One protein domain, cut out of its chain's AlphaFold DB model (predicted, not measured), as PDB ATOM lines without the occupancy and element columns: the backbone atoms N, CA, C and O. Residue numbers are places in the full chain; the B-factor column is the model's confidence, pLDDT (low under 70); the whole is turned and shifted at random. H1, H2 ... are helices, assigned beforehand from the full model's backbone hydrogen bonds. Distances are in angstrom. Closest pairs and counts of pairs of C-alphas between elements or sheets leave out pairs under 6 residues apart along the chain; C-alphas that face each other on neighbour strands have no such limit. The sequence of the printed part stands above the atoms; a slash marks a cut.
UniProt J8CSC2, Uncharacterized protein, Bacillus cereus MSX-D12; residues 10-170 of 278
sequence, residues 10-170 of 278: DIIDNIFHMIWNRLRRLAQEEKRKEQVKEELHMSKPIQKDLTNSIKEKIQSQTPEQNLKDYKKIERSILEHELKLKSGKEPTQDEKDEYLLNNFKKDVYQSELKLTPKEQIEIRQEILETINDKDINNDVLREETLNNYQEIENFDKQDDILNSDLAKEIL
ATOM      1  N   ASP A  10      37.524 -50.838 -28.871       79.88
ATOM      2  CA  ASP A  10      37.369 -49.844 -29.940       79.88
ATOM      3  C   ASP A  10      37.710 -48.437 -29.430       79.88
ATOM      4  O   ASP A  10      38.416 -47.677 -30.094       79.88
ATOM      5  N   ILE A  11      37.268 -48.078 -28.220       74.94
ATOM      6  CA  ILE A  11      37.608 -46.783 -27.607       74.94
ATOM      7  C   ILE A  11      39.125 -46.663 -27.406       74.94
ATOM      8  O   ILE A  11      39.730 -45.661 -27.796       74.94
ATOM      9  N   ILE A  12      39.751 -47.679 -26.812       77.50
ATOM     10  CA  ILE A  12      41.192 -47.698 -26.536       77.50
ATOM     11  C   ILE A  12      42.002 -47.649 -27.836       77.50
ATOM     12  O   ILE A  12      42.961 -46.877 -27.931       77.50
ATOM     13  N   ASP A  13      41.606 -48.415 -28.849       77.06
ATOM     14  CA  ASP A  13      42.270 -48.438 -30.147       77.06
ATOM     15  C   ASP A  13      42.210 -47.063 -30.811       77.06
ATOM     16  O   ASP A  13      43.232 -46.575 -31.296       77.06
ATOM     17  N   ASN A  14      41.066 -46.377 -30.764       76.06
ATOM     18  CA  ASN A  14      40.938 -45.024 -31.313       76.06
ATOM     19  C   ASN A  14      41.771 -43.987 -30.543       76.06
ATOM     20  O   ASN A  14      42.389 -43.111 -31.154       76.06
ATOM     21  N   ILE A  15      41.895 -44.127 -29.219       76.25
ATOM     22  CA  ILE A  15      42.814 -43.304 -28.416       76.25
ATOM     23  C   ILE A  15      44.270 -43.549 -28.841       76.25
ATOM     24  O   ILE A  15      45.028 -42.591 -29.034       76.25
ATOM     25  N   PHE A  16      44.678 -44.808 -29.031       74.81
ATOM     26  CA  PHE A  16      46.028 -45.125 -29.503       74.81
ATOM     27  C   PHE A  16      46.293 -44.588 -30.908       74.81
ATOM     28  O   PHE A  16      47.365 -44.025 -31.141       74.81
ATOM     29  N   HIS A  17      45.322 -44.687 -31.819       76.75
ATOM     30  CA  HIS A  17      45.425 -44.109 -33.160       76.75
ATOM     31  C   HIS A  17      45.603 -42.589 -33.102       76.75
ATOM     32  O   HIS A  17      46.495 -42.051 -33.763       76.75
ATOM     33  N   MET A  18      44.836 -41.891 -32.257       75.25
ATOM     34  CA  MET A  18      44.979 -40.446 -32.056       75.25
ATOM     35  C   MET A  18      46.391 -40.069 -31.569       75.25
ATOM     36  O   MET A  18      47.017 -39.152 -32.111       75.25
ATOM     37  N   ILE A  19      46.926 -40.788 -30.573       73.44
ATOM     38  CA  ILE A  19      48.279 -40.548 -30.039       73.44
ATOM     39  C   ILE A  19      49.341 -40.831 -31.105       73.44
ATOM     40  O   ILE A  19      50.244 -40.015 -31.317       73.44
ATOM     41  N   TRP A  20      49.226 -41.966 -31.796       76.50
ATOM     42  CA  TRP A  20      50.147 -42.365 -32.855       76.50
ATOM     43  C   TRP A  20      50.202 -41.330 -33.981       76.50
ATOM     44  O   TRP A  20      51.290 -40.905 -34.375       76.50
ATOM     45  N   ASN A  21      49.044 -40.855 -34.448       72.62
ATOM     46  CA  ASN A  21      48.958 -39.840 -35.496       72.62
ATOM     47  C   ASN A  21      49.633 -38.530 -35.072       72.62
ATOM     48  O   ASN A  21      50.371 -37.930 -35.857       72.62
ATOM     49  N   ARG A  22      49.462 -38.119 -33.809       71.31
ATOM     50  CA  ARG A  22      50.140 -36.936 -33.263       71.31
ATOM     51  C   ARG A  22      51.661 -37.099 -33.244       71.31
ATOM     52  O   ARG A  22      52.368 -36.182 -33.660       71.31
ATOM     53  N   LEU A  23      52.167 -38.246 -32.786       71.94
ATOM     54  CA  LEU A  23      53.609 -38.532 -32.758       71.94
ATOM     55  C   LEU A  23      54.201 -38.579 -34.168       71.94
ATOM     56  O   LEU A  23      55.236 -37.965 -34.431       71.94
ATOM     57  N   ARG A  24      53.513 -39.258 -35.089       79.00
ATOM     58  CA  ARG A  24      53.907 -39.347 -36.496       79.00
ATOM     59  C   ARG A  24      54.013 -37.963 -37.133       79.00
ATOM     60  O   ARG A  24      54.998 -37.701 -37.820       79.00
ATOM     61  N   ARG A  25      53.043 -37.077 -36.880       76.88
ATOM     62  CA  ARG A  25      53.053 -35.703 -37.401       76.88
ATOM     63  C   ARG A  25      54.270 -34.921 -36.906       76.88
ATOM     64  O   ARG A  25      54.996 -34.363 -37.722       76.88
ATOM     65  N   LEU A  26      54.545 -34.951 -35.601       75.00
ATOM     66  CA  LEU A  26      55.709 -34.266 -35.018       75.00
ATOM     67  C   LEU A  26      57.030 -34.763 -35.623       75.00
ATOM     68  O   LEU A  26      57.880 -33.958 -35.997       75.00
ATOM     69  N   ALA A  27      57.174 -36.079 -35.796       74.69
ATOM     70  CA  ALA A  27      58.353 -36.657 -36.435       74.69
ATOM     71  C   ALA A  27      58.495 -36.224 -37.908       74.69
ATOM     72  O   ALA A  27      59.603 -35.978 -38.385       74.69
ATOM     73  N   GLN A  28      57.384 -36.103 -38.642       80.81
ATOM     74  CA  GLN A  28      57.384 -35.619 -40.026       80.81
ATOM     75  C   GLN A  28      57.718 -34.125 -40.135       80.81
ATOM     76  O   GLN A  28      58.416 -33.730 -41.069       80.81
ATOM     77  N   GLU A  29      57.230 -33.292 -39.214       83.88
ATOM     78  CA  GLU A  29      57.600 -31.871 -39.120       83.88
ATOM     79  C   GLU A  29      59.104 -31.713 -38.842       83.88
ATOM     80  O   GLU A  29      59.784 -30.924 -39.499       83.88
ATOM     81  N   GLU A  30      59.653 -32.489 -37.903       82.31
ATOM     82  CA  GLU A  30      61.084 -32.454 -37.582       82.31
ATOM     83  C   GLU A  30      61.942 -32.919 -38.762       82.31
ATOM     84  O   GLU A  30      62.888 -32.230 -39.149       82.31
ATOM     85  N   LYS A  31      61.553 -34.026 -39.407       84.12
ATOM     86  CA  LYS A  31      62.220 -34.509 -40.619       84.12
ATOM     87  C   LYS A  31      62.240 -33.441 -41.714       84.12
ATOM     88  O   LYS A  31      63.284 -33.212 -42.315       84.12
ATOM     89  N   ARG A  32      61.116 -32.763 -41.960       86.25
ATOM     90  CA  ARG A  32      61.032 -31.711 -42.987       86.25
ATOM     91  C   ARG A  32      61.897 -30.498 -42.666       86.25
ATOM     92  O   ARG A  32      62.517 -29.955 -43.574       86.25
ATOM     93  N   LYS A  33      61.991 -30.091 -41.396       85.25
ATOM     94  CA  LYS A  33      62.904 -29.011 -40.974       85.25
ATOM     95  C   LYS A  33      64.363 -29.348 -41.270       85.25
ATOM     96  O   LYS A  33      65.111 -28.470 -41.706       85.25
ATOM     97  N   GLU A  34      64.760 -30.603 -41.066       84.94
ATOM     98  CA  GLU A  34      66.111 -31.052 -41.405       84.94
ATOM     99  C   GLU A  34      66.315 -31.115 -42.926       84.94
ATOM    100  O   GLU A  34      67.300 -30.572 -43.414       84.94
ATOM    101  N   GLN A  35      65.348 -31.625 -43.698       86.75
ATOM    102  CA  GLN A  35      65.424 -31.606 -45.169       86.75
ATOM    103  C   GLN A  35      65.549 -30.184 -45.727       86.75
ATOM    104  O   GLN A  35      66.391 -29.916 -46.571       86.75
ATOM    105  N   VAL A  36      64.774 -29.230 -45.209       85.38
ATOM    106  CA  VAL A  36      64.880 -27.813 -45.589       85.38
ATOM    107  C   VAL A  36      66.253 -27.231 -45.231       85.38
ATOM    108  O   VAL A  36      66.793 -26.397 -45.957       85.38
ATOM    109  N   LYS A  37      66.855 -27.672 -44.124       86.25
ATOM    110  CA  LYS A  37      68.209 -27.258 -43.744       86.25
ATOM    111  C   LYS A  37      69.263 -27.804 -44.702       86.25
ATOM    112  O   LYS A  37      70.174 -27.068 -45.075       86.25
ATOM    113  N   GLU A  38      69.158 -29.079 -45.053       88.31
ATOM    114  CA  GLU A  38      70.135 -29.786 -45.879       88.31
ATOM    115  C   GLU A  38      70.009 -29.414 -47.360       88.31
ATOM    116  O   GLU A  38      71.002 -29.026 -47.975       88.31
ATOM    117  N   GLU A  39      68.794 -29.474 -47.904       86.62
ATOM    118  CA  GLU A  39      68.506 -29.345 -49.337       86.62
ATOM    119  C   GLU A  39      68.361 -27.880 -49.776       86.62
ATOM    120  O   GLU A  39      68.858 -27.512 -50.834       86.62
ATOM    121  N   LEU A  40      67.759 -27.014 -48.947       87.19
ATOM    122  CA  LEU A  40      67.594 -25.580 -49.258       87.19
ATOM    123  C   LEU A  40      68.656 -24.689 -48.605       87.19
ATOM    124  O   LEU A  40      68.573 -23.462 -48.678       87.19
ATOM    125  N   HIS A  41      69.624 -25.291 -47.910       85.38
ATOM    126  CA  HIS A  41      70.667 -24.590 -47.156       85.38
ATOM    127  C   HIS A  41      70.123 -23.536 -46.168       85.38
ATOM    128  O   HIS A  41      70.817 -22.586 -45.788       85.38
ATOM    129  N   MET A  42      68.881 -23.707 -45.702       85.44
ATOM    130  CA  MET A  42      68.267 -22.817 -44.723       85.44
ATOM    131  C   MET A  42      68.757 -23.163 -43.319       85.44
ATOM    132  O   MET A  42      68.235 -24.056 -42.649       85.44
ATOM    133  N   SER A  43      69.769 -22.428 -42.857       84.56
ATOM    134  CA  SER A  43      70.278 -22.535 -41.486       84.56
ATOM    135  C   SER A  43      69.185 -22.288 -40.431       84.56
ATOM    136  O   SER A  43      68.169 -21.647 -40.699       84.56
ATOM    137  N   LYS A  44      69.402 -22.761 -39.194       84.19
ATOM    138  CA  LYS A  44      68.429 -22.608 -38.092       84.19
ATOM    139  C   LYS A  44      67.966 -21.153 -37.864       84.19
ATOM    140  O   LYS A  44      66.764 -20.974 -37.685       84.19
ATOM    141  N   PRO A  45      68.846 -20.127 -37.886       87.75
ATOM    142  CA  PRO A  45      68.410 -18.731 -37.805       87.75
ATOM    143  C   PRO A  45      67.456 -18.341 -38.938       87.75
ATOM    144  O   PRO A  45      66.381 -17.825 -38.671       87.75
ATOM    145  N   ILE A  46      67.783 -18.705 -40.181       83.62
ATOM    146  CA  ILE A  46      66.958 -18.389 -41.356       83.62
ATOM    147  C   ILE A  46      65.583 -19.064 -41.259       83.62
ATOM    148  O   ILE A  46      64.564 -18.436 -41.535       83.62
ATOM    149  N   GLN A  47      65.526 -20.327 -40.817       85.56
ATOM    150  CA  GLN A  47      64.251 -21.018 -40.592       85.56
ATOM    151  C   GLN A  47      63.410 -20.338 -39.508       85.56
ATOM    152  O   GLN A  47      62.187 -20.245 -39.642       85.56
ATOM    153  N   LYS A  48      64.050 -19.862 -38.434       90.12
ATOM    154  CA  LYS A  48      63.378 -19.133 -37.352       90.12
ATOM    155  C   LYS A  48      62.818 -17.804 -37.859       90.12
ATOM    156  O   LYS A  48      61.647 -17.528 -37.616       90.12
ATOM    157  N   ASP A  49      63.605 -17.041 -38.608       90.12
ATOM    158  CA  ASP A  49      63.185 -15.757 -39.179       90.12
ATOM    159  C   ASP A  49      62.033 -15.938 -40.173       90.12
ATOM    160  O   ASP A  49      61.034 -15.224 -40.106       90.12
ATOM    161  N   LEU A  50      62.108 -16.961 -41.033       90.12
ATOM    162  CA  LEU A  50      61.018 -17.321 -41.940       90.12
ATOM    163  C   LEU A  50      59.752 -17.723 -41.171       90.12
ATOM    164  O   LEU A  50      58.656 -17.286 -41.518       90.12
ATOM    165  N   THR A  51      59.890 -18.529 -40.115       92.06
ATOM    166  CA  THR A  51      58.760 -18.919 -39.258       92.06
ATOM    167  C   THR A  51      58.106 -17.691 -38.630       92.06
ATOM    168  O   THR A  51      56.885 -17.564 -38.677       92.06
ATOM    169  N   ASN A  52      58.905 -16.776 -38.077       94.75
ATOM    170  CA  ASN A  52      58.413 -15.543 -37.466       94.75
ATOM    171  C   ASN A  52      57.701 -14.658 -38.491       94.75
ATOM    172  O   ASN A  52      56.580 -14.231 -38.241       94.75
ATOM    173  N   SER A  53      58.286 -14.480 -39.677       95.12
ATOM    174  CA  SER A  53      57.666 -13.719 -40.764       95.12
ATOM    175  C   SER A  53      56.313 -14.305 -41.190       95.12
ATOM    176  O   SER A  53      55.352 -13.567 -41.409       95.12
ATOM    177  N   ILE A  54      56.193 -15.637 -41.261       95.12
ATOM    178  CA  ILE A  54      54.912 -16.297 -41.553       95.12
ATOM    179  C   ILE A  54      53.909 -16.059 -40.418       95.12
ATOM    180  O   ILE A  54      52.755 -15.749 -40.698       95.12
ATOM    181  N   LYS A  55      54.330 -16.164 -39.152       96.31
ATOM    182  CA  LYS A  55      53.458 -15.902 -37.994       96.31
ATOM    183  C   LYS A  55      52.959 -14.457 -37.967       96.31
ATOM    184  O   LYS A  55      51.765 -14.242 -37.790       96.31
ATOM    185  N   GLU A  56      53.832 -13.481 -38.205       95.56
ATOM    186  CA  GLU A  56      53.465 -12.060 -38.316       95.56
ATOM    187  C   GLU A  56      52.463 -11.827 -39.452       95.56
ATOM    188  O   GLU A  56      51.477 -11.097 -39.302       95.56
ATOM    189  N   LYS A  57      52.669 -12.496 -40.592       95.69
ATOM    190  CA  LYS A  57      51.719 -12.461 -41.701       95.69
ATOM    191  C   LYS A  57      50.355 -13.030 -41.287       95.69
ATOM    192  O   LYS A  57      49.343 -12.381 -41.525       95.69
ATOM    193  N   ILE A  58      50.327 -14.183 -40.618       94.88
ATOM    194  CA  ILE A  58      49.081 -14.809 -40.148       94.88
ATOM    195  C   ILE A  58      48.345 -13.895 -39.161       94.88
ATOM    196  O   ILE A  58      47.132 -13.722 -39.262       94.88
ATOM    197  N   GLN A  59      49.073 -13.269 -38.236       94.88
ATOM    198  CA  GLN A  59      48.509 -12.356 -37.237       94.88
ATOM    199  C   GLN A  59      47.964 -11.055 -37.843       94.88
ATOM    200  O   GLN A  59      47.037 -10.466 -37.289       94.88
ATOM    201  N   SER A  60      48.524 -10.598 -38.965       95.50
ATOM    202  CA  SER A  60      48.094  -9.370 -39.648       95.50
ATOM    203  C   SER A  60      46.962  -9.577 -40.663       95.50
ATOM    204  O   SER A  60      46.420  -8.598 -41.177       95.50
ATOM    205  N   GLN A  61      46.580 -10.827 -40.947       95.25
ATOM    206  CA  GLN A  61      45.532 -11.198 -41.902       95.25
ATOM    207  C   GLN A  61      44.246 -11.667 -41.206       95.25
ATOM    208  O   GLN A  61      44.252 -12.097 -40.053       95.25
ATOM    209  N   THR A  62      43.116 -11.616 -41.924       94.75
ATOM    210  CA  THR A  62      41.865 -12.202 -41.419       94.75
ATOM    211  C   THR A  62      41.915 -13.734 -41.470       94.75
ATOM    212  O   THR A  62      42.655 -14.298 -42.286       94.75
ATOM    213  N   PRO A  63      41.101 -14.440 -40.661       92.31
ATOM    214  CA  PRO A  63      41.010 -15.900 -40.715       92.31
ATOM    215  C   PRO A  63      40.731 -16.447 -42.123       92.31
ATOM    216  O   PRO A  63      41.342 -17.428 -42.538       92.31
ATOM    217  N   GLU A  64      39.872 -15.784 -42.900       93.62
ATOM    218  CA  GLU A  64      39.526 -16.192 -44.267       93.62
ATOM    219  C   GLU A  64      40.706 -16.028 -45.230       93.62
ATOM    220  O   GLU A  64      40.917 -16.866 -46.109       93.62
ATOM    221  N   GLN A  65      41.493 -14.961 -45.070       96.25
ATOM    222  CA  GLN A  65      42.719 -14.766 -45.843       96.25
ATOM    223  C   GLN A  65      43.771 -15.813 -45.495       96.25
ATOM    224  O   GLN A  65      44.364 -16.390 -46.405       96.25
ATOM    225  N   ASN A  66      43.940 -16.113 -44.209       95.94
ATOM    226  CA  ASN A  66      44.863 -17.150 -43.767       95.94
ATOM    227  C   ASN A  66      44.470 -18.532 -44.294       95.94
ATOM    228  O   ASN A  66      45.323 -19.271 -44.785       95.94
ATOM    229  N   LEU A  67      43.176 -18.864 -44.254       95.25
ATOM    230  CA  LEU A  67      42.662 -20.112 -44.812       95.25
ATOM    231  C   LEU A  67      42.869 -20.173 -46.330       95.25
ATOM    232  O   LEU A  67      43.234 -21.218 -46.863       95.25
ATOM    233  N   LYS A  68      42.678 -19.057 -47.039       96.69
ATOM    234  CA  LYS A  68      42.935 -18.976 -48.483       96.69
ATOM    235  C   LYS A  68      44.416 -19.179 -48.814       96.69
ATOM    236  O   LYS A  68      44.729 -19.896 -49.765       96.69
ATOM    237  N   ASP A  69      45.313 -18.573 -48.042       96.75
ATOM    238  CA  ASP A  69      46.759 -18.736 -48.213       96.75
ATOM    239  C   ASP A  69      47.191 -20.177 -47.904       96.75
ATOM    240  O   ASP A  69      47.944 -20.765 -48.684       96.75
ATOM    241  N   TYR A  70      46.634 -20.790 -46.855       97.19
ATOM    242  CA  TYR A  70      46.816 -22.212 -46.561       97.19
ATOM    243  C   TYR A  70      46.334 -23.107 -47.711       97.19
ATOM    244  O   TYR A  70      47.098 -23.937 -48.199       97.19
ATOM    245  N   LYS A  71      45.109 -22.896 -48.216       97.19
ATOM    246  CA  LYS A  71      44.552 -23.643 -49.360       97.19
ATOM    247  C   LYS A  71      45.434 -23.541 -50.603       97.19
ATOM    248  O   LYS A  71      45.587 -24.515 -51.334       97.19
ATOM    249  N   LYS A  72      46.037 -22.374 -50.846       97.38
ATOM    250  CA  LYS A  72      46.972 -22.183 -51.959       97.38
ATOM    251  C   LYS A  72      48.240 -23.024 -51.783       97.38
ATOM    252  O   LYS A  72      48.650 -23.677 -52.735       97.38
ATOM    253  N   ILE A  73      48.830 -23.018 -50.586       97.25
ATOM    254  CA  ILE A  73      50.007 -23.839 -50.260       97.25
ATOM    255  C   ILE A  73      49.675 -25.326 -50.427       97.25
ATOM    256  O   ILE A  73      50.413 -26.052 -51.092       97.25
ATOM    257  N   GLU A  74      48.543 -25.761 -49.873       97.38
ATOM    258  CA  GLU A  74      48.101 -27.154 -49.933       97.38
ATOM    259  C   GLU A  74      47.848 -27.612 -51.374       97.38
ATOM    260  O   GLU A  74      48.240 -28.713 -51.753       97.38
ATOM    261  N   ARG A  75      47.274 -26.739 -52.211       97.31
ATOM    262  CA  ARG A  75      47.083 -27.004 -53.640       97.31
ATOM    263  C   ARG A  75      48.402 -27.197 -54.374       97.31
ATOM    264  O   ARG A  75      48.519 -28.157 -55.125       97.31
ATOM    265  N   SER A  76      49.393 -26.338 -54.138       96.81
ATOM    266  CA  SER A  76      50.718 -26.484 -54.756       96.81
ATOM    267  C   SER A  76      51.399 -27.801 -54.364       96.81
ATOM    268  O   SER A  76      52.019 -28.446 -55.207       96.81
ATOM    269  N   ILE A  77      51.253 -28.230 -53.106       97.12
ATOM    270  CA  ILE A  77      51.758 -29.526 -52.625       97.12
ATOM    271  C   ILE A  77      51.038 -30.680 -53.334       97.12
ATOM    272  O   ILE A  77      51.694 -31.564 -53.880       97.12
ATOM    273  N   LEU A  78      49.702 -30.648 -53.377       96.62
ATOM    274  CA  LEU A  78      48.880 -31.677 -54.017       96.62
ATOM    275  C   LEU A  78      49.160 -31.813 -55.516       96.62
ATOM    276  O   LEU A  78      49.338 -32.921 -56.012       96.62
ATOM    277  N   GLU A  79      49.231 -30.699 -56.244       95.69
ATOM    278  CA  GLU A  79      49.533 -30.713 -57.677       95.69
ATOM    279  C   GLU A  79      50.922 -31.315 -57.945       95.69
ATOM    280  O   GLU A  79      51.071 -32.104 -58.878       95.69
ATOM    281  N   HIS A  80      51.920 -31.020 -57.103       96.25
ATOM    282  CA  HIS A  80      53.246 -31.636 -57.189       96.25
ATOM    283  C   HIS A  80      53.197 -33.155 -56.932       96.25
ATOM    284  O   HIS A  80      53.692 -33.935 -57.748       96.25
ATOM    285  N   GLU A  81      52.554 -33.595 -55.843       95.62
ATOM    286  CA  GLU A  81      52.395 -35.019 -55.497       95.62
ATOM    287  C   GLU A  81      51.677 -35.808 -56.604       95.62
ATOM    288  O   GLU A  81      52.082 -36.919 -56.959       95.62
ATOM    289  N   LEU A  82      50.620 -35.232 -57.179       96.25
ATOM    290  CA  LEU A  82      49.840 -35.854 -58.245       96.25
ATOM    291  C   LEU A  82      50.618 -35.934 -59.560       96.25
ATOM    292  O   LEU A  82      50.544 -36.954 -60.248       96.25
ATOM    293  N   LYS A  83      51.399 -34.903 -59.907       95.38
ATOM    294  CA  LYS A  83      52.289 -34.925 -61.080       95.38
ATOM    295  C   LYS A  83      53.351 -36.013 -60.944       95.38
ATOM    296  O   LYS A  83      53.529 -36.795 -61.878       95.38
ATOM    297  N   LEU A  84      53.967 -36.133 -59.765       94.88
ATOM    298  CA  LEU A  84      54.907 -37.212 -59.450       94.88
ATOM    299  C   LEU A  84      54.278 -38.597 -59.633       94.88
ATOM    300  O   LEU A  84      54.828 -39.439 -60.343       94.88
ATOM    301  N   LYS A  85      53.096 -38.826 -59.049       95.25
ATOM    302  CA  LYS A  85      52.355 -40.094 -59.186       95.25
ATOM    303  C   LYS A  85      51.902 -40.367 -60.622       95.25
ATOM    304  O   LYS A  85      51.799 -41.519 -61.026       95.25
ATOM    305  N   SER A  86      51.698 -39.314 -61.412       92.94
ATOM    306  CA  SER A  86      51.399 -39.400 -62.847       92.94
ATOM    307  C   SER A  86      52.637 -39.687 -63.710       92.94
ATOM    308  O   SER A  86      52.517 -39.776 -64.931       92.94
ATOM    309  N   GLY A  87      53.819 -39.840 -63.100       92.25
ATOM    310  CA  GLY A  87      55.072 -40.163 -63.783       92.25
ATOM    311  C   GLY A  87      55.827 -38.949 -64.325       92.25
ATOM    312  O   GLY A  87      56.728 -39.122 -65.144       92.25
ATOM    313  N   LYS A  88      55.475 -37.728 -63.904       92.19
ATOM    314  CA  LYS A  88      56.238 -36.529 -64.265       92.19
ATOM    315  C   LYS A  88      57.444 -36.368 -63.353       92.19
ATOM    316  O   LYS A  88      57.310 -36.368 -62.133       92.19
ATOM    317  N   GLU A  89      58.611 -36.190 -63.958       92.81
ATOM    318  CA  GLU A  89      59.827 -35.865 -63.220       92.81
ATOM    319  C   GLU A  89      59.831 -34.380 -62.833       92.81
ATOM    320  O   GLU A  89      59.611 -33.532 -63.702       92.81
ATOM    321  N   PRO A  90      60.084 -34.045 -61.556       92.25
ATOM    322  CA  PRO A  90      60.111 -32.667 -61.101       92.25
ATOM    323  C   PRO A  90      61.472 -32.032 -61.402       92.25
ATOM    324  O   PRO A  90      62.535 -32.645 -61.238       92.25
ATOM    325  N   THR A  91      61.440 -30.762 -61.777       93.94
ATOM    326  CA  THR A  91      62.623 -29.900 -61.834       93.94
ATOM    327  C   THR A  91      63.166 -29.621 -60.429       93.94
ATOM    328  O   THR A  91      62.496 -29.867 -59.425       93.94
ATOM    329  N   GLN A  92      64.400 -29.113 -60.333       92.75
ATOM    330  CA  GLN A  92      64.964 -28.737 -59.033       92.75
ATOM    331  C   GLN A  92      64.144 -27.622 -58.370       92.75
ATOM    332  O   GLN A  92      63.802 -27.750 -57.201       92.75
ATOM    333  N   ASP A  93      63.741 -26.606 -59.134       92.56
ATOM    334  CA  ASP A  93      62.913 -25.506 -58.629       92.56
ATOM    335  C   ASP A  93      61.576 -26.015 -58.059       92.56
ATOM    336  O   ASP A  93      61.143 -25.575 -56.995       92.56
ATOM    337  N   GLU A  94      60.942 -26.995 -58.714       92.94
ATOM    338  CA  GLU A  94      59.700 -27.611 -58.222       92.94
ATOM    339  C   GLU A  94      59.910 -28.418 -56.936       92.94
ATOM    340  O   GLU A  94      59.025 -28.431 -56.078       92.94
ATOM    341  N   LYS A  95      61.056 -29.091 -56.777       93.31
ATOM    342  CA  LYS A  95      61.401 -29.781 -55.521       93.31
ATOM    343  C   LYS A  95      61.634 -28.782 -54.396       93.31
ATOM    344  O   LYS A  95      61.143 -28.987 -53.286       93.31
ATOM    345  N   ASP A  96      62.339 -27.696 -54.693       92.25
ATOM    346  CA  ASP A  96      62.668 -26.676 -53.707       92.25
ATOM    347  C   ASP A  96      61.404 -25.943 -53.237       92.25
ATOM    348  O   ASP A  96      61.179 -25.759 -52.035       92.25
ATOM    349  N   GLU A  97      60.523 -25.596 -54.181       95.00
ATOM    350  CA  GLU A  97      59.207 -25.037 -53.885       95.00
ATOM    351  C   GLU A  97      58.346 -26.023 -53.084       95.00
ATOM    352  O   GLU A  97      57.707 -25.622 -52.108       95.00
ATOM    353  N   TYR A  98      58.354 -27.311 -53.437       95.81
ATOM    354  CA  TYR A  98      57.627 -28.347 -52.704       95.81
ATOM    355  C   TYR A  98      58.096 -28.470 -51.248       95.81
ATOM    356  O   TYR A  98      57.264 -28.508 -50.335       95.81
ATOM    357  N   LEU A  99      59.409 -28.474 -51.000       94.31
ATOM    358  CA  LEU A  99      59.989 -28.494 -49.652       94.31
ATOM    359  C   LEU A  99      59.603 -27.243 -48.856       94.31
ATOM    360  O   LEU A  99      59.151 -27.337 -47.710       94.31
ATOM    361  N   LEU A 100      59.724 -26.067 -49.475       94.69
ATOM    362  CA  LEU A 100      59.393 -24.797 -48.837       94.69
ATOM    363  C   LEU A 100      57.893 -24.683 -48.527       94.69
ATOM    364  O   LEU A 100      57.515 -24.193 -47.461       94.69
ATOM    365  N   ASN A 101      57.027 -25.135 -49.433       96.94
ATOM    366  CA  ASN A 101      55.584 -25.151 -49.222       96.94
ATOM    367  C   ASN A 101      55.200 -26.130 -48.112       96.94
ATOM    368  O   ASN A 101      54.386 -25.777 -47.263       96.94
ATOM    369  N   ASN A 102      55.842 -27.296 -48.040       95.31
ATOM    370  CA  ASN A 102      55.653 -28.236 -46.937       95.31
ATOM    371  C   ASN A 102      56.063 -27.650 -45.578       95.31
ATOM    372  O   ASN A 102      55.364 -27.861 -44.592       95.31
ATOM    373  N   PHE A 103      57.147 -26.878 -45.522       94.25
ATOM    374  CA  PHE A 103      57.530 -26.160 -44.306       94.25
ATOM    375  C   PHE A 103      56.508 -25.084 -43.921       94.25
ATOM    376  O   PHE A 103      56.097 -24.991 -42.766       94.25
ATOM    377  N   LYS A 104      56.057 -24.278 -44.890       95.50
ATOM    378  CA  LYS A 104      55.030 -23.251 -44.652       95.50
ATOM    379  C   LYS A 104      53.726 -23.878 -44.169       95.50
ATOM    380  O   LYS A 104      53.140 -23.367 -43.219       95.50
ATOM    381  N   LYS A 105      53.299 -24.984 -44.788       95.56
ATOM    382  CA  LYS A 105      52.116 -25.760 -44.399       95.56
ATOM    383  C   LYS A 105      52.123 -26.052 -42.899       95.56
ATOM    384  O   LYS A 105      51.126 -25.769 -42.249       95.56
ATOM    385  N   ASP A 106      53.247 -26.500 -42.343       93.00
ATOM    386  CA  ASP A 106      53.353 -26.828 -40.911       93.00
ATOM    387  C   ASP A 106      53.113 -25.624 -40.008       93.00
ATOM    388  O   ASP A 106      52.393 -25.714 -39.012       93.00
ATOM    389  N   VAL A 107      53.675 -24.472 -40.385       94.06
ATOM    390  CA  VAL A 107      53.458 -23.225 -39.647       94.06
ATOM    391  C   VAL A 107      51.980 -22.833 -39.705       94.06
ATOM    392  O   VAL A 107      51.385 -22.573 -38.663       94.06
ATOM    393  N   TYR A 108      51.352 -22.862 -40.885       95.38
ATOM    394  CA  TYR A 108      49.926 -22.536 -41.019       95.38
ATOM    395  C   TYR A 108      49.026 -23.512 -40.253       95.38
ATOM    396  O   TYR A 108      48.115 -23.066 -39.564       95.38
ATOM    397  N   GLN A 109      49.278 -24.821 -40.323       92.50
ATOM    398  CA  GLN A 109      48.485 -25.819 -39.597       92.50
ATOM    399  C   GLN A 109      48.547 -25.601 -38.085       92.50
ATOM    400  O   GLN A 109      47.517 -25.667 -37.411       92.50
ATOM    401  N   SER A 110      49.740 -25.305 -37.559       89.12
ATOM    402  CA  SER A 110      49.931 -25.024 -36.136       89.12
ATOM    403  C   SER A 110      49.236 -23.732 -35.703       89.12
ATOM    404  O   SER A 110      48.579 -23.712 -34.664       89.12
ATOM    405  N   GLU A 111      49.377 -22.650 -36.472       92.81
ATOM    406  CA  GLU A 111      48.840 -21.333 -36.098       92.81
ATOM    407  C   GLU A 111      47.318 -21.246 -36.281       92.81
ATOM    408  O   GLU A 111      46.626 -20.669 -35.444       92.81
ATOM    409  N   LEU A 112      46.776 -21.873 -37.329       92.31
ATOM    410  CA  LEU A 112      45.331 -21.936 -37.572       92.31
ATOM    411  C   LEU A 112      44.619 -22.991 -36.727       92.31
ATOM    412  O   LEU A 112      43.393 -23.019 -36.711       92.31
ATOM    413  N   LYS A 113      45.374 -23.834 -36.010       91.00
ATOM    414  CA  LYS A 113      44.849 -24.903 -35.151       91.00
ATOM    415  C   LYS A 113      43.911 -25.860 -35.896       91.00
ATOM    416  O   LYS A 113      42.975 -26.383 -35.298       91.00
ATOM    417  N   LEU A 114      44.184 -26.100 -37.180       88.56
ATOM    418  CA  LEU A 114      43.381 -26.995 -38.011       88.56
ATOM    419  C   LEU A 114      43.461 -28.418 -37.459       88.56
ATOM    420  O   LEU A 114      44.554 -28.987 -37.322       88.56
ATOM    421  N   THR A 115      42.307 -29.006 -37.173       88.06
ATOM    422  CA  THR A 115      42.195 -30.414 -36.798       88.06
ATOM    423  C   THR A 115      42.632 -31.314 -37.961       88.06
ATOM    424  O   THR A 115      42.564 -30.902 -39.120       88.06
ATOM    425  N   PRO A 116      43.091 -32.552 -37.699       87.44
ATOM    426  CA  PRO A 116      43.452 -33.485 -38.768       87.44
ATOM    427  C   PRO A 116      42.331 -33.670 -39.799       87.44
ATOM    428  O   PRO A 116      42.598 -33.647 -40.995       87.44
ATOM    429  N   LYS A 117      41.081 -33.753 -39.337       90.31
ATOM    430  CA  LYS A 117      39.902 -33.856 -40.197       90.31
ATOM    431  C   LYS A 117      39.737 -32.639 -41.111       90.31
ATOM    432  O   LYS A 117      39.696 -32.814 -42.322       90.31
ATOM    433  N   GLU A 118      39.762 -31.419 -40.566       93.38
ATOM    434  CA  GLU A 118      39.683 -30.184 -41.370       93.38
ATOM    435  C   GLU A 118      40.810 -30.105 -42.414       93.38
ATOM    436  O   GLU A 118      40.613 -29.613 -43.524       93.38
ATOM    437  N   GLN A 119      42.008 -30.606 -42.093       93.50
ATOM    438  CA  GLN A 119      43.114 -30.650 -43.054       93.50
ATOM    439  C   GLN A 119      42.806 -31.577 -44.240       93.50
ATOM    440  O   GLN A 119      43.112 -31.211 -45.379       93.50
ATOM    441  N   ILE A 120      42.208 -32.750 -43.995       94.44
ATOM    442  CA  ILE A 120      41.808 -33.688 -45.056       94.44
ATOM    443  C   ILE A 120      40.607 -33.156 -45.842       94.44
ATOM    444  O   ILE A 120      40.619 -33.236 -47.067       94.44
ATOM    445  N   GLU A 121      39.624 -32.537 -45.185       96.00
ATOM    446  CA  GLU A 121      38.487 -31.878 -45.848       96.00
ATOM    447  C   GLU A 121      38.954 -30.763 -46.795       96.00
ATOM    448  O   GLU A 121      38.511 -30.683 -47.940       96.00
ATOM    449  N   ILE A 122      39.921 -29.945 -46.367       96.44
ATOM    450  CA  ILE A 122      40.531 -28.930 -47.236       96.44
ATOM    451  C   ILE A 122      41.256 -29.584 -48.419       96.44
ATOM    452  O   ILE A 122      41.130 -29.106 -49.549       96.44
ATOM    453  N   ARG A 123      42.005 -30.675 -48.194       96.56
ATOM    454  CA  ARG A 123      42.629 -31.427 -49.298       96.56
ATOM    455  C   ARG A 123      41.573 -31.973 -50.259       96.56
ATOM    456  O   ARG A 123      41.778 -31.887 -51.464       96.56
ATOM    457  N   GLN A 124      40.454 -32.479 -49.745       97.00
ATOM    458  CA  GLN A 124      39.346 -33.008 -50.537       97.00
ATOM    459  C   GLN A 124      38.723 -31.926 -51.429       97.00
ATOM    460  O   GLN A 124      38.635 -32.112 -52.642       97.00
ATOM    461  N   GLU A 125      38.399 -30.758 -50.864       96.75
ATOM    462  CA  GLU A 125      37.907 -29.601 -51.628       96.75
ATOM    463  C   GLU A 125      38.886 -29.216 -52.748       96.75
ATOM    464  O   GLU A 125      38.487 -28.911 -53.871       96.75
ATOM    465  N   ILE A 126      40.191 -29.241 -52.467       97.06
ATOM    466  CA  ILE A 126      41.203 -28.919 -53.471       97.06
ATOM    467  C   ILE A 126      41.226 -29.971 -54.581       97.06
ATOM    468  O   ILE A 126      41.167 -29.579 -55.747       97.06
ATOM    469  N   LEU A 127      41.286 -31.264 -54.240       96.06
ATOM    470  CA  LEU A 127      41.314 -32.378 -55.198       96.06
ATOM    471  C   LEU A 127      40.137 -32.309 -56.181       96.06
ATOM    472  O   LEU A 127      40.342 -32.422 -57.388       96.06
ATOM    473  N   GLU A 128      38.936 -32.005 -55.688       94.12
ATOM    474  CA  GLU A 128      37.725 -31.842 -56.506       94.12
ATOM    475  C   GLU A 128      37.800 -30.673 -57.506       94.12
ATOM    476  O   GLU A 128      37.076 -30.653 -58.502       94.12
ATOM    477  N   THR A 129      38.682 -29.695 -57.269       94.25
ATOM    478  CA  THR A 129      38.857 -28.509 -58.130       94.25
ATOM    479  C   THR A 129      40.082 -28.579 -59.042       94.25
ATOM    480  O   THR A 129      40.337 -27.641 -59.813       94.25
ATOM    481  N   ILE A 130      40.883 -29.644 -58.955       92.69
ATOM    482  CA  ILE A 130      42.048 -29.819 -59.822       92.69
ATOM    483  C   ILE A 130      41.571 -30.212 -61.221       92.69
ATOM    484  O   ILE A 130      40.882 -31.205 -61.426       92.69
ATOM    485  N   ASN A 131      41.974 -29.415 -62.206       88.31
ATOM    486  CA  ASN A 131      41.729 -29.665 -63.622       88.31
ATOM    487  C   ASN A 131      43.003 -29.357 -64.414       88.31
ATOM    488  O   ASN A 131      43.039 -28.459 -65.258       88.31
ATOM    489  N   ASP A 132      44.083 -30.048 -64.055       88.56
ATOM    490  CA  ASP A 132      45.362 -29.962 -64.752       88.56
ATOM    491  C   ASP A 132      45.480 -31.135 -65.735       88.56
ATOM    492  O   ASP A 132      45.339 -32.298 -65.359       88.56
ATOM    493  N   LYS A 133      45.761 -30.828 -67.006       89.25
ATOM    494  CA  LYS A 133      45.944 -31.824 -68.078       89.25
ATOM    495  C   LYS A 133      47.164 -32.712 -67.847       89.25
ATOM    496  O   LYS A 133      47.278 -33.775 -68.450       89.25
ATOM    497  N   ASP A 134      48.073 -32.240 -67.007       88.38
ATOM    498  CA  ASP A 134      49.313 -32.899 -66.650       88.38
ATOM    499  C   ASP A 134      49.153 -33.963 -65.561       88.38
ATOM    500  O   ASP A 134      50.107 -34.685 -65.265       88.38
ATOM    501  N   ILE A 135      47.964 -34.066 -64.970       92.88
ATOM    502  CA  ILE A 135      47.646 -35.032 -63.926       92.88
ATOM    503  C   ILE A 135      46.816 -36.164 -64.534       92.88
ATOM    504  O   ILE A 135      45.812 -35.941 -65.212       92.88
ATOM    505  N   ASN A 136      47.237 -37.403 -64.284       94.06
ATOM    506  CA  ASN A 136      46.490 -38.584 -64.688       94.06
ATOM    507  C   ASN A 136      45.165 -38.649 -63.910       94.06
ATOM    508  O   ASN A 136      45.149 -38.641 -62.679       94.06
ATOM    509  N   ASN A 137      44.049 -38.749 -64.634       93.50
ATOM    510  CA  ASN A 137      42.714 -38.766 -64.040       93.50
ATOM    511  C   ASN A 137      42.466 -39.988 -63.134       93.50
ATOM    512  O   ASN A 137      41.736 -39.885 -62.155       93.50
ATOM    513  N   ASP A 138      43.075 -41.141 -63.422       94.81
ATOM    514  CA  ASP A 138      42.965 -42.313 -62.551       94.81
ATOM    515  C   ASP A 138      43.678 -42.078 -61.213       94.81
ATOM    516  O   ASP A 138      43.114 -42.404 -60.173       94.81
ATOM    517  N   VAL A 139      44.851 -41.428 -61.234       95.06
ATOM    518  CA  VAL A 139      45.593 -41.028 -60.023       95.06
ATOM    519  C   VAL A 139      44.799 -40.002 -59.216       95.06
ATOM    520  O   VAL A 139      44.663 -40.139 -58.003       95.06
ATOM    521  N   LEU A 140      44.236 -38.987 -59.882       95.56
ATOM    522  CA  LEU A 140      43.393 -37.988 -59.224       95.56
ATOM    523  C   LEU A 140      42.157 -38.636 -58.588       95.56
ATOM    524  O   LEU A 140      41.833 -38.342 -57.438       95.56
ATOM    525  N   ARG A 141      41.483 -39.543 -59.309       94.88
ATOM    526  CA  ARG A 141      40.305 -40.264 -58.809       94.88
ATOM    527  C   ARG A 141      40.643 -41.144 -57.608       94.88
ATOM    528  O   ARG A 141      39.863 -41.178 -56.663       94.88
ATOM    529  N   GLU A 142      41.771 -41.848 -57.649       95.88
ATOM    530  CA  GLU A 142      42.233 -42.686 -56.540       95.88
ATOM    531  C   GLU A 142      42.529 -41.847 -55.295       95.88
ATOM    532  O   GLU A 142      42.007 -42.152 -54.227       95.88
ATOM    533  N   GLU A 143      43.270 -40.744 -55.428       94.62
ATOM    534  CA  GLU A 143      43.554 -39.878 -54.277       94.62
ATOM    535  C   GLU A 143      42.311 -39.194 -53.716       94.62
ATOM    536  O   GLU A 143      42.153 -39.097 -52.502       94.62
ATOM    537  N   THR A 144      41.389 -38.785 -54.586       94.94
ATOM    538  CA  THR A 144      40.092 -38.247 -54.158       94.94
ATOM    539  C   THR A 144      39.313 -39.295 -53.355       94.94
ATOM    540  O   THR A 144      38.749 -38.987 -52.310       94.94
ATOM    541  N   LEU A 145      39.304 -40.558 -53.800       95.94
ATOM    542  CA  LEU A 145      38.638 -41.644 -53.079       95.94
ATOM    543  C   LEU A 145      39.317 -41.954 -51.736       95.94
ATOM    544  O   LEU A 145      38.618 -42.169 -50.745       95.94
ATOM    545  N   ASN A 146      40.651 -41.960 -51.692       95.12
ATOM    546  CA  ASN A 146      41.411 -42.190 -50.463       95.12
ATOM    547  C   ASN A 146      41.106 -41.115 -49.412       95.12
ATOM    548  O   ASN A 146      40.821 -41.451 -48.263       95.12
ATOM    549  N   ASN A 147      41.085 -39.840 -49.815       93.62
ATOM    550  CA  ASN A 147      40.726 -38.734 -48.929       93.62
ATOM    551  C   ASN A 147      39.290 -38.859 -48.398       93.62
ATOM    552  O   ASN A 147      39.076 -38.689 -47.200       93.62
ATOM    553  N   TYR A 148      38.314 -39.203 -49.247       93.94
ATOM    554  CA  TYR A 148      36.939 -39.452 -48.794       93.94
ATOM    555  C   TYR A 148      36.867 -40.557 -47.733       93.94
ATOM    556  O   TYR A 148      36.208 -40.387 -46.709       93.94
ATOM    557  N   GLN A 149      37.565 -41.675 -47.948       94.31
ATOM    558  CA  GLN A 149      37.608 -42.773 -46.978       94.31
ATOM    559  C   GLN A 149      38.282 -42.355 -45.668       94.31
ATOM    560  O   GLN A 149      37.874 -42.795 -44.594       94.31
ATOM    561  N   GLU A 150      39.307 -41.505 -45.735       92.81
ATOM    562  CA  GLU A 150      39.971 -40.972 -44.548       92.81
ATOM    563  C   GLU A 150      39.041 -40.050 -43.743       92.81
ATOM    564  O   GLU A 150      38.990 -40.177 -42.520       92.81
ATOM    565  N   ILE A 151      38.236 -39.211 -44.407       92.44
ATOM    566  CA  ILE A 151      37.197 -38.391 -43.752       92.44
ATOM    567  C   ILE A 151      36.165 -39.285 -43.057       92.44
ATOM    568  O   ILE A 151      35.911 -39.101 -41.868       92.44
ATOM    569  N   GLU A 152      35.640 -40.305 -43.746       92.50
ATOM    570  CA  GLU A 152      34.686 -41.248 -43.141       92.50
ATOM    571  C   GLU A 152      35.278 -41.992 -41.937       92.50
ATOM    572  O   GLU A 152      34.563 -42.341 -40.995       92.50
ATOM    573  N   ASN A 153      36.581 -42.282 -41.964       90.12
ATOM    574  CA  ASN A 153      37.258 -42.888 -40.826       90.12
ATOM    575  C   ASN A 153      37.336 -41.905 -39.656       90.12
ATOM    576  O   ASN A 153      37.027 -42.310 -38.541       90.12
ATOM    577  N   PHE A 154      37.677 -40.634 -39.892       88.81
ATOM    578  CA  PHE A 154      37.633 -39.607 -38.847       88.81
ATOM    579  C   PHE A 154      36.229 -39.436 -38.259       88.81
ATOM    580  O   PHE A 154      36.110 -39.381 -37.041       88.81
ATOM    581  N   ASP A 155      35.173 -39.449 -39.079       88.75
ATOM    582  CA  ASP A 155      33.785 -39.395 -38.593       88.75
ATOM    583  C   ASP A 155      33.471 -40.547 -37.627       88.75
ATOM    584  O   ASP A 155      32.964 -40.331 -36.527       88.75
ATOM    585  N   LYS A 156      33.847 -41.779 -37.992       87.62
ATOM    586  CA  LYS A 156      33.651 -42.957 -37.129       87.62
ATOM    587  C   LYS A 156      34.469 -42.869 -35.840       87.62
ATOM    588  O   LYS A 156      33.989 -43.278 -34.784       87.62
ATOM    589  N   GLN A 157      35.702 -42.361 -35.916       84.19
ATOM    590  CA  GLN A 157      36.545 -42.145 -34.736       84.19
ATOM    591  C   GLN A 157      35.926 -41.112 -33.798       84.19
ATOM    592  O   GLN A 157      35.861 -41.352 -32.593       84.19
ATOM    593  N   ASP A 158      35.442 -39.998 -34.348       85.25
ATOM    594  CA  ASP A 158      34.781 -38.940 -33.592       85.25
ATOM    595  C   ASP A 158      33.525 -39.476 -32.900       85.25
ATOM    596  O   ASP A 158      33.320 -39.194 -31.721       85.25
ATOM    597  N   ASP A 159      32.714 -40.295 -33.573       85.44
ATOM    598  CA  ASP A 159      31.528 -40.919 -32.974       85.44
ATOM    599  C   ASP A 159      31.891 -41.812 -31.775       85.44
ATOM    600  O   ASP A 159      31.277 -41.709 -30.708       85.44
ATOM    601  N   ILE A 160      32.930 -42.647 -31.911       82.88
ATOM    602  CA  ILE A 160      33.398 -43.544 -30.840       82.88
ATOM    603  C   ILE A 160      33.981 -42.743 -29.668       82.88
ATOM    604  O   ILE A 160      33.661 -43.009 -28.507       82.88
ATOM    605  N   LEU A 161      34.813 -41.738 -29.951       80.19
ATOM    606  CA  LEU A 161      35.468 -40.912 -28.931       80.19
ATOM    607  C   LEU A 161      34.512 -39.914 -28.259       80.19
ATOM    608  O   LEU A 161      34.799 -39.439 -27.158       80.19
ATOM    609  N   ASN A 162      33.367 -39.620 -28.878       82.19
ATOM    610  CA  ASN A 162      32.312 -38.798 -28.287       82.19
ATOM    611  C   ASN A 162      31.346 -39.574 -27.383       82.19
ATOM    612  O   ASN A 162      30.486 -38.933 -26.762       82.19
ATOM    613  N   SER A 163      31.493 -40.897 -27.270       82.50
ATOM    614  CA  SER A 163      30.765 -41.692 -26.279       82.50
ATOM    615  C   SER A 163      31.025 -41.203 -24.849       82.50
ATOM    616  O   SER A 163      32.076 -40.631 -24.536       82.50
ATOM    617  N   ASP A 164      30.051 -41.418 -23.963       80.19
ATOM    618  CA  ASP A 164      30.158 -40.998 -22.563       80.19
ATOM    619  C   ASP A 164      31.321 -41.717 -21.860       80.19
ATOM    620  O   ASP A 164      32.087 -41.083 -21.127       80.19
ATOM    621  N   LEU A 165      31.520 -43.009 -22.153       79.25
ATOM    622  CA  LEU A 165      32.627 -43.795 -21.613       79.25
ATOM    623  C   LEU A 165      33.987 -43.320 -22.135       79.25
ATOM    624  O   LEU A 165      34.927 -43.188 -21.351       79.25
ATOM    625  N   ALA A 166      34.113 -43.014 -23.432       76.50
ATOM    626  CA  ALA A 166      35.365 -42.487 -23.979       76.50
ATOM    627  C   ALA A 166      35.733 -41.135 -23.358       76.50
ATOM    628  O   ALA A 166      36.897 -40.910 -23.023       76.50
ATOM    629  N   LYS A 167      34.748 -40.256 -23.132       79.94
ATOM    630  CA  LYS A 167      34.958 -38.979 -22.434       79.94
ATOM    631  C   LYS A 167      35.430 -39.180 -20.996       79.94
ATOM    632  O   LYS A 167      36.326 -38.460 -20.556       79.94
ATOM    633  N   GLU A 168      34.865 -40.144 -20.271       78.75
ATOM    634  CA  GLU A 168      35.298 -40.478 -18.909       78.75
ATOM    635  C   GLU A 168      36.733 -41.026 -18.892       78.75
ATOM    636  O   GLU A 168      37.568 -40.533 -18.133       78.75
ATOM    637  N   ILE A 169      37.058 -41.959 -19.794       73.00
ATOM    638  CA  ILE A 169      38.411 -42.514 -19.947       73.00
ATOM    639  C   ILE A 169      39.420 -41.412 -20.298       73.00
ATOM    640  O   ILE A 169      40.479 -41.324 -19.676       73.00
ATOM    641  N   LEU A 170      39.105 -40.538 -21.260       75.00
ATOM    642  CA  LEU A 170      39.977 -39.426 -21.651       75.00
ATOM    643  C   LEU A 170      40.189 -38.432 -20.506       75.00
ATOM    644  O   LEU A 170      41.311 -37.959 -20.310       75.00
TER     645      LEU A 170
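What this domain is: This is residues 10 to 170 of the 278 residues of an uncharacterized protein of Bacillus cereus MSX-D12 (UniProt J8CSC2). Two helical hairpins, H3 with H4 and H5 with H6, are joined through H3 and H5, and the long helix H1 spans them like a brace, meeting H6 near one end and H4 near the other, with a gap between. H2 crosses H4 on the side away from H6, and the short H7 sits at the corner where H1 and H6 meet. The printed part has 161 residues with seven named helices, in the order H1, H2, H3, H4, H5, H6, H7 along the chain, and it has no named strand; its class is all helix. It is compact, with a radius of gyration of the C-alphas of 17.6 A and spans of 51, 41 and 31 A.

Where its parts are: H1, residues 10 to 39, is the longest helix at 42.0 A and begins at C-alpha 10, (37.369, -49.844, -29.940). H2 is residues 44 to 60, 24.3 A long. H3, residues 63 to 85, measures 32.5 A, and H4, residues 92 to 112, 29.9 A; C-alpha 92 is at (64.964, -28.737, -59.033). H5, residues 116 to 128, is 18.7 A long. H6, residues 137 to 161, measures 35.9 A. H7, residues 164 to 170, is 10.0 A long and ends at C-alpha 170, (39.977, -39.426, -21.651).

How they stand to each other: H1 touches H6 with residues 10 to 15 alone, at a steep tilt of 48 degrees; the closest C-alphas, of Ile 11 and Ile 160, are 6.2 A apart. With residues 29 to 39 alone it touches H4, the C-alphas of Val 36 and Leu 99 being closest at 6.4 A. H1 is apart from H3 and H5. H2 touches H4 at a steep tilt of 55 degrees, closest at the C-alphas of Thr 51 and Val 107, 6.8 A. The hairpin of H3 and H4 runs opposite ways at 37 degrees, only just a steep tilt, with the C-alphas of Ile 73 and Asn 101 closest at 5.8 A. H3 touches H5 at a steep tilt of 66 degrees; the closest C-alphas are those of Arg 75 and Ile 126, 6.2 A. H5 and H6 form a hairpin at a shallow tilt of 26 degrees, opposite ways, closest at the C-alphas of Leu 127 and Thr 144, 6.1 A. H3 and H6 only just touch, and only at their ends, with 3 pairs of C-alphas within 8 A; the closest, of Leu 82 and Leu 140, are 6.9 A apart. H7 is close to but not clearly touching H1 and H6; the C-alphas of Ile 11 and Ala 166 are closest for H1, at 6.1 A. In H1 to H7 every O i to N i+4 pair is within hydrogen-bond range.

The domain as a whole: The two C-alphas farthest apart, of Thr 91 and Asp 164, are 52.1 A apart. The printed part has no cut, and no link is long. The mean pLDDT of the printed part is 89.6; no printed residue is under 70, and the means of H1 and H7 are 79 and 78.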